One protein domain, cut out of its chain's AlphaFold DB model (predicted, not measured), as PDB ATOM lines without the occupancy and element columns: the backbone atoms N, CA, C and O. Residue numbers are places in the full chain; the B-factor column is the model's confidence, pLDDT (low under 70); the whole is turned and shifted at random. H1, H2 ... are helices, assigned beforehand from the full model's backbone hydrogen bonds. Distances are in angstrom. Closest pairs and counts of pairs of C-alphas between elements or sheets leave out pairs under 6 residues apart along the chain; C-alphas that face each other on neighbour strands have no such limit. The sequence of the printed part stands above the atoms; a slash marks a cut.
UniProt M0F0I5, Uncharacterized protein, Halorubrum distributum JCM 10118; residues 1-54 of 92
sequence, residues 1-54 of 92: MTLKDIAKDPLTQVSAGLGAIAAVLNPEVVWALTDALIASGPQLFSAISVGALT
ATOM      1  N   MET A   1       3.836  36.554 -31.361       51.12
ATOM      2  CA  MET A   1       3.444  36.448 -32.780       51.12
ATOM      3  C   MET A   1       2.269  37.388 -32.989       51.12
ATOM      4  O   MET A   1       1.312  37.283 -32.233       51.12
ATOM      5  N   THR A   2       2.368  38.376 -33.879       76.25
ATOM      6  CA  THR A   2       1.292  39.365 -34.086       76.25
ATOM      7  C   THR A   2       0.379  38.948 -35.247       76.25
ATOM      8  O   THR A   2       0.801  38.193 -36.119       76.25
ATOM      9  N   LEU A   3      -0.863  39.451 -35.312       61.62
ATOM     10  CA  LEU A   3      -1.782  39.209 -36.447       61.62
ATOM     11  C   LEU A   3      -1.175  39.630 -37.799       61.62
ATOM     12  O   LEU A   3      -1.441  39.009 -38.825       61.62
ATOM     13  N   LYS A   4      -0.315  40.656 -37.792       64.50
ATOM     14  CA  LYS A   4       0.456  41.095 -38.963       64.50
ATOM     15  C   LYS A   4       1.476  40.055 -39.422       64.50
ATOM     16  O   LYS A   4       1.751  39.993 -40.614       64.50
ATOM     17  N   ASP A   5       2.028  39.275 -38.499       69.81
ATOM     18  CA  ASP A   5       3.008  38.234 -38.812       69.81
ATOM     19  C   ASP A   5       2.309  36.977 -39.343       69.81
ATOM     20  O   ASP A   5       2.796  36.366 -40.284       69.81
ATOM     21  N   ILE A   6       1.122  36.657 -38.815       64.12
ATOM     22  CA  ILE A   6       0.276  35.547 -39.286       64.12
ATOM     23  C   ILE A   6      -0.255  35.826 -40.703       64.12
ATOM     24  O   ILE A   6      -0.180  34.968 -41.574       64.12
ATOM     25  N   ALA A   7      -0.724  37.045 -40.983       61.41
ATOM     26  CA  ALA A   7      -1.225  37.417 -42.315       61.41
ATOM     27  C   ALA A   7      -0.130  37.486 -43.402       61.41
ATOM     28  O   ALA A   7      -0.429  37.458 -44.599       61.41
ATOM     29  N   LYS A   8       1.138  37.610 -42.993       71.44
ATOM     30  CA  LYS A   8       2.311  37.579 -43.879       71.44
ATOM     31  C   LYS A   8       2.895  36.181 -44.041       71.44
ATOM     32  O   LYS A   8       3.792  36.011 -44.861       71.44
ATOM     33  N   ASP A   9       2.416  35.212 -43.265       78.94
ATOM     34  CA  ASP A   9       2.883  33.843 -43.362       78.94
ATOM     35  C   ASP A   9       2.409  33.250 -44.704       78.94
ATOM     36  O   ASP A   9       1.196  33.174 -44.949       78.94
ATOM     37  N   PRO A  10       3.332  32.849 -45.599       76.38
ATOM     38  CA  PRO A  10       2.980  32.295 -46.901       76.38
ATOM     39  C   PRO A  10       2.093  31.053 -46.785       76.38
ATOM     40  O   PRO A  10       1.237  30.843 -47.642       76.38
ATOM     41  N   LEU A  11       2.221  30.266 -45.711       79.81
ATOM     42  CA  LEU A  11       1.332  29.126 -45.476       79.81
ATOM     43  C   LEU A  11      -0.101  29.570 -45.189       79.81
ATOM     44  O   LEU A  11      -1.030  28.968 -45.718       79.81
ATOM     45  N   THR A  12      -0.278  30.650 -44.424       75.75
ATOM     46  CA  THR A  12      -1.606  31.190 -44.095       75.75
ATOM     47  C   THR A  12      -2.289  31.770 -45.332       75.75
ATOM     48  O   THR A  12      -3.483  31.558 -45.542       75.75
ATOM     49  N   GLN A  13      -1.538  32.459 -46.196       70.88
ATOM     50  CA  GLN A  13      -2.078  32.967 -47.461       70.88
ATOM     51  C   GLN A  13      -2.456  31.838 -48.422       70.88
ATOM     52  O   GLN A  13      -3.523  31.886 -49.032       70.88
ATOM     53  N   VAL A  14      -1.618  30.803 -48.532       80.69
ATOM     54  CA  VAL A  14      -1.899  29.641 -49.385       80.69
ATOM     55  C   VAL A  14      -3.091  28.847 -48.854       80.69
ATOM     56  O   VAL A  14      -3.972  28.500 -49.634       80.69
ATOM     57  N   SER A  15      -3.185  28.604 -47.545       74.31
ATOM     58  CA  SER A  15      -4.325  27.889 -46.958       74.31
ATOM     59  C   SER A  15      -5.627  28.676 -47.083       74.31
ATOM     60  O   SER A  15      -6.662  28.094 -47.397       74.31
ATOM     61  N   ALA A  16      -5.584  30.000 -46.894       72.69
ATOM     62  CA  ALA A  16      -6.744  30.862 -47.105       72.69
ATOM     63  C   ALA A  16      -7.169  30.882 -48.582       72.69
ATOM     64  O   ALA A  16      -8.355  30.768 -48.882       72.69
ATOM     65  N   GLY A  17      -6.205  30.956 -49.507       76.12
ATOM     66  CA  GLY A  17      -6.455  30.893 -50.945       76.12
ATOM     67  C   GLY A  17      -7.058  29.556 -51.380       76.12
ATOM     68  O   GLY A  17      -8.050  29.537 -52.104       76.12
ATOM     69  N   LEU A  18      -6.523  28.436 -50.892       77.81
ATOM     70  CA  LEU A  18      -7.060  27.100 -51.171       77.81
ATOM     71  C   LEU A  18      -8.451  26.898 -50.561       77.81
ATOM     72  O   LEU A  18      -9.312  26.320 -51.217       77.81
ATOM     73  N   GLY A  19      -8.697  27.416 -49.355       78.69
ATOM     74  CA  GLY A  19     -10.023  27.409 -48.736       78.69
ATOM     75  C   GLY A  19     -11.045  28.210 -49.546       78.69
ATOM     76  O   GLY A  19     -12.147  27.726 -49.792       78.69
ATOM     77  N   ALA A  20     -10.659  29.388 -50.041       73.38
ATOM     78  CA  ALA A  20     -11.507  30.200 -50.909       73.38
ATOM     79  C   ALA A  20     -11.804  29.497 -52.246       73.38
ATOM     80  O   ALA A  20     -12.948  29.478 -52.690       73.38
ATOM     81  N   ILE A  21     -10.801  28.864 -52.864       75.62
ATOM     82  CA  ILE A  21     -10.986  28.091 -54.101       75.62
ATOM     83  C   ILE A  21     -11.921  26.901 -53.859       75.62
ATOM     84  O   ILE A  21     -12.859  26.695 -54.624       75.62
ATOM     85  N   ALA A  22     -11.717  26.141 -52.782       76.38
ATOM     86  CA  ALA A  22     -12.567  25.004 -52.434       76.38
ATOM     87  C   ALA A  22     -14.019  25.419 -52.132       76.38
ATOM     88  O   ALA A  22     -14.951  24.690 -52.473       76.38
ATOM     89  N   ALA A  23     -14.220  26.599 -51.541       70.88
ATOM     90  CA  ALA A  23     -15.545  27.170 -51.320       70.88
ATOM     91  C   ALA A  23     -16.238  27.545 -52.643       70.88
ATOM     92  O   ALA A  23     -17.413  27.245 -52.817       70.88
ATOM     93  N   VAL A  24     -15.513  28.134 -53.602       72.44
ATOM     94  CA  VAL A  24     -16.060  28.494 -54.927       72.44
ATOM     95  C   VAL A  24     -16.343  27.264 -55.796       72.44
ATOM     96  O   VAL A  24     -17.273  27.272 -56.597       72.44
ATOM     97  N   LEU A  25     -15.570  26.189 -55.635       79.81
ATOM     98  CA  LEU A  25     -15.804  24.929 -56.345       79.81
ATOM     99  C   LEU A  25     -17.030  24.159 -55.825       79.81
ATOM    100  O   LEU A  25     -17.482  23.241 -56.506       79.81
ATOM    101  N   ASN A  26     -17.582  24.529 -54.662       81.62
ATOM    102  CA  ASN A  26     -18.837  23.977 -54.161       81.62
ATOM    103  C   ASN A  26     -20.029  24.809 -54.661       81.62
ATOM    104  O   ASN A  26     -20.252  25.918 -54.168       81.62
ATOM    105  N   PRO A  27     -20.841  24.286 -55.597       75.44
ATOM    106  CA  PRO A  27     -21.948  25.044 -56.174       75.44
ATOM    107  C   PRO A  27     -22.990  25.438 -55.122       75.44
ATOM    108  O   PRO A  27     -23.529  26.535 -55.188       75.44
ATOM    109  N   GLU A  28     -23.238  24.591 -54.122       80.38
ATOM    110  CA  GLU A  28     -24.168  24.873 -53.018       80.38
ATOM    111  C   GLU A  28     -23.736  26.088 -52.193       80.38
ATOM    112  O   GLU A  28     -24.557  26.943 -51.867       80.38
ATOM    113  N   VAL A  29     -22.433  26.212 -51.924       75.69
ATOM    114  CA  VAL A  29     -21.866  27.362 -51.210       75.69
ATOM    115  C   VAL A  29     -22.021  28.626 -52.048       75.69
ATOM    116  O   VAL A  29     -22.424  29.654 -51.517       75.69
ATOM    117  N   VAL A  30     -21.764  28.558 -53.357       79.31
ATOM    118  CA  VAL A  30     -21.928  29.702 -54.269       79.31
ATOM    119  C   VAL A  30     -23.388  30.156 -54.347       79.31
ATOM    120  O   VAL A  30     -23.652  31.359 -54.300       79.31
ATOM    121  N   TRP A  31     -24.339  29.223 -54.427       82.69
ATOM    122  CA  TRP A  31     -25.769  29.543 -54.438       82.69
ATOM    123  C   TRP A  31     -26.228  30.157 -53.117       82.69
ATOM    124  O   TRP A  31     -26.836  31.223 -53.136       82.69
ATOM    125  N   ALA A  32     -25.852  29.565 -51.980       80.19
ATOM    126  CA  ALA A  32     -26.153  30.121 -50.662       80.19
ATOM    127  C   ALA A  32     -25.552  31.525 -50.481       80.19
ATOM    128  O   ALA A  32     -26.212  32.426 -49.962       80.19
ATOM    129  N   LEU A  33     -24.324  31.746 -50.968       79.00
ATOM    130  CA  LEU A  33     -23.693  33.066 -50.956       79.00
ATOM    131  C   LEU A  33     -24.457  34.061 -51.835       79.00
ATOM    132  O   LEU A  33     -24.605  35.218 -51.458       79.00
ATOM    133  N   THR A  34     -24.936  33.619 -52.998       82.25
ATOM    134  CA  THR A  34     -25.685  34.452 -53.948       82.25
ATOM    135  C   THR A  34     -27.042  34.854 -53.379       82.25
ATOM    136  O   THR A  34     -27.386  36.032 -53.424       82.25
ATOM    137  N   ASP A  35     -27.778  33.922 -52.776       83.12
ATOM    138  CA  ASP A  35     -29.055  34.214 -52.119       83.12
ATOM    139  C   ASP A  35     -28.866  35.157 -50.931       83.12
ATOM    140  O   ASP A  35     -29.582  36.153 -50.804       83.12
ATOM    141  N   ALA A  36     -27.847  34.909 -50.102       80.88
ATOM    142  CA  ALA A  36     -27.487  35.811 -49.015       80.88
ATOM    143  C   ALA A  36     -27.105  37.205 -49.537       80.88
ATOM    144  O   ALA A  36     -27.501  38.213 -48.948       80.88
ATOM    145  N   LEU A  37     -26.380  37.285 -50.657       80.75
ATOM    146  CA  LEU A  37     -25.975  38.544 -51.281       80.75
ATOM    147  C   LEU A  37     -27.174  39.318 -51.838       80.75
ATOM    148  O   LEU A  37     -27.254  40.528 -51.641       80.75
ATOM    149  N   ILE A  38     -28.116  38.635 -52.490       82.50
ATOM    150  CA  ILE A  38     -29.355  39.237 -52.998       82.50
ATOM    151  C   ILE A  38     -30.215  39.732 -51.831       82.50
ATOM    152  O   ILE A  38     -30.653  40.884 -51.840       82.50
ATOM    153  N   ALA A  39     -30.404  38.906 -50.799       85.06
ATOM    154  CA  ALA A  39     -31.174  39.262 -49.609       85.06
ATOM    155  C   ALA A  39     -30.561  40.451 -48.847       85.06
ATOM    156  O   ALA A  39     -31.286  41.300 -48.330       85.06
ATOM    157  N   SER A  40     -29.230  40.538 -48.827       81.56
ATOM    158  CA  SER A  40     -28.474  41.605 -48.157       81.56
ATOM    159  C   SER A  40     -28.185  42.811 -49.058       81.56
ATOM    160  O   SER A  40     -27.562  43.776 -48.611       81.56
ATOM    161  N   GLY A  41     -28.596  42.776 -50.330       78.31
ATOM    162  CA  GLY A  41     -28.233  43.762 -51.351       78.31
ATOM    163  C   GLY A  41     -28.503  45.220 -50.952       78.31
ATOM    164  O   GLY A  41     -27.594  46.045 -51.069       78.31
ATOM    165  N   PRO A  42     -29.692  45.569 -50.423       81.50
ATOM    166  CA  PRO A  42     -29.994  46.935 -49.984       81.50
ATOM    167  C   PRO A  42     -29.109  47.423 -48.824       81.50
ATOM    168  O   PRO A  42     -28.648  48.571 -48.821       81.50
ATOM    169  N   GLN A  43     -28.841  46.559 -47.839       76.62
ATOM    170  CA  GLN A  43     -27.974  46.881 -46.703       76.62
ATOM    171  C   GLN A  43     -26.518  47.027 -47.148       76.62
ATOM    172  O   GLN A  43     -25.848  47.977 -46.740       76.62
ATOM    173  N   LEU A  44     -26.046  46.140 -48.028       76.06
ATOM    174  CA  LEU A  44     -24.708  46.213 -48.612       76.06
ATOM    175  C   LEU A  44     -24.532  47.482 -49.441       76.06
ATOM    176  O   LEU A  44     -23.531  48.169 -49.276       76.06
ATOM    177  N   PHE A  45     -25.513  47.856 -50.265       76.12
ATOM    178  CA  PHE A  45     -25.474  49.103 -51.031       76.12
ATOM    179  C   PHE A  45     -25.345  50.332 -50.124       76.12
ATOM    180  O   PHE A  45     -24.535  51.221 -50.390       76.12
ATOM    181  N   SER A  46     -26.103  50.367 -49.028       77.25
ATOM    182  CA  SER A  46     -26.051  51.459 -48.053       77.25
ATOM    183  C   SER A  46     -24.692  51.513 -47.350       77.25
ATOM    184  O   SER A  46     -24.071  52.573 -47.289       77.25
ATOM    185  N   ALA A  47     -24.191  50.367 -46.881       75.69
ATOM    186  CA  ALA A  47     -22.892  50.263 -46.222       75.69
ATOM    187  C   ALA A  47     -21.736  50.643 -47.159       75.69
ATOM    188  O   ALA A  47     -20.840  51.382 -46.756       75.69
ATOM    189  N   ILE A  48     -21.776  50.196 -48.417       77.69
ATOM    190  CA  ILE A  48     -20.775  50.524 -49.438       77.69
ATOM    191  C   ILE A  48     -20.846  52.006 -49.803       77.69
ATOM    192  O   ILE A  48     -19.806  52.641 -49.913       77.69
ATOM    193  N   SER A  49     -22.041  52.581 -49.948       77.81
ATOM    194  CA  SER A  49     -22.202  54.003 -50.284       77.81
ATOM    195  C   SER A  49     -21.694  54.908 -49.162       77.81
ATOM    196  O   SER A  49     -20.933  55.841 -49.412       77.81
ATOM    197  N   VAL A  50     -22.053  54.608 -47.910       79.19
ATOM    198  CA  VAL A  50     -21.530  55.335 -46.744       79.19
ATOM    199  C   VAL A  50     -20.025  55.111 -46.614       79.19
ATOM    200  O   VAL A  50     -19.285  56.069 -46.406       79.19
ATOM    201  N   GLY A  51     -19.551  53.879 -46.802       74.62
ATOM    202  CA  GLY A  51     -18.130  53.548 -46.805       74.62
ATOM    203  C   GLY A  51     -17.355  54.335 -47.859       74.62
ATOM    204  O   GLY A  51     -16.353  54.953 -47.530       74.62
ATOM    205  N   ALA A  52     -17.845  54.413 -49.094       75.62
ATOM    206  CA  ALA A  52     -17.212  55.165 -50.176       75.62
ATOM    207  C   ALA A  52     -17.141  56.676 -49.901       75.62
ATOM    208  O   ALA A  52     -16.209  57.340 -50.351       75.62
ATOM    209  N   LEU A  53     -18.110  57.218 -49.160       79.62
ATOM    210  CA  LEU A  53     -18.155  58.636 -48.795       79.62
ATOM    211  C   LEU A  53     -17.343  58.974 -47.539       79.62
ATOM    212  O   LEU A  53     -16.986  60.134 -47.349       79.62
ATOM    213  N   THR A  54     -17.089  57.997 -46.667       77.12
ATOM    214  CA  THR A  54     -16.490  58.239 -45.343       77.12
ATOM    215  C   THR A  54     -15.093  57.654 -45.191       77.12
ATOM    216  O   THR A  54     -14.305  58.184 -44.407       77.12
TER     217      THR A  54
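Overview. This is residues 1 to 54 of the 92 residues of an uncharacterized protein of Halorubrum distributum JCM 10118 (UniProt M0F0I5). The model is an open, flat horseshoe of helices with an empty middle: H2 makes one arm, turns a corner into H3, and H4 continues beyond H3 and swings inward, while the short H1 sits at the other open end, beyond the start of H2. The helices follow one another round this frame and do not fold into a packed core. The printed part has 54 residues, with four named helices in the order H1, H2, H3, H4 and no named strand; the class is all helix. The whole is extended, with a radius of gyration of the C-alphas of 15.7 A and spans of 38 by 35 by 13 A.

Arrangement. H1, residues 3 to 6, and H2, residues 10 to 24, are close but not clearly touching; their closest C-alphas, those of Ile 6 and Thr 12, are 6.8 A apart. H2 and H3, residues 27 to 39, touch only at the corner by their link, and only just, with 3 pairs of C-alphas within 8 A. H2 touches H3 with residues 23 to 24 alone, and H3 touches H2 with residues 29 to 30 alone; the closest C-alphas of the two helices are those of Val 24 and Val 30, 6.0 A apart. The lines of H2 and H3 are about perpendicular, at 83 degrees. H3 and H4, residues 41 to 54, meet only through their link and are near each other, with 5 pairs of C-alphas within 10 A. H1 is apart from H3 and from H4, and H2 is apart from H4. In H2, H3 and H4 every O i to N i+4 pair is within hydrogen-bond range; H1, with 4 residues, is too short for such a pair, but its one O i to N i+3 pair is within range.

Along the chain. H1 begins at C-alpha 3, at (-1.782, 39.209, -36.447), and measures 5.1 A from first to last C-alpha. H2, Pro 10 to Val 24, is the longest helix by residues, with 15, and measures 21.0 A. H3, Pro 27 to Ala 39, begins at C-alpha 27, at (-21.948, 25.044, -56.174), and measures 18.2 A. H4, Gly 41 to Thr 54, measures 19.6 A and ends at C-alpha 54, at (-16.490, 58.239, -45.343).

Size, cuts and confidence. The two C-alphas farthest apart are those of Met 1 and Pro 42, 39.0 A. The printed part has no cut, and its three links, H1 to H2, H2 to H3 and H3 to H4, are tight. Residues 34 to 54 are among the stretches that stand free. The mean pLDDT of the printed part is 76.0; it is under 70 at residue 1 and residues 3 to 7.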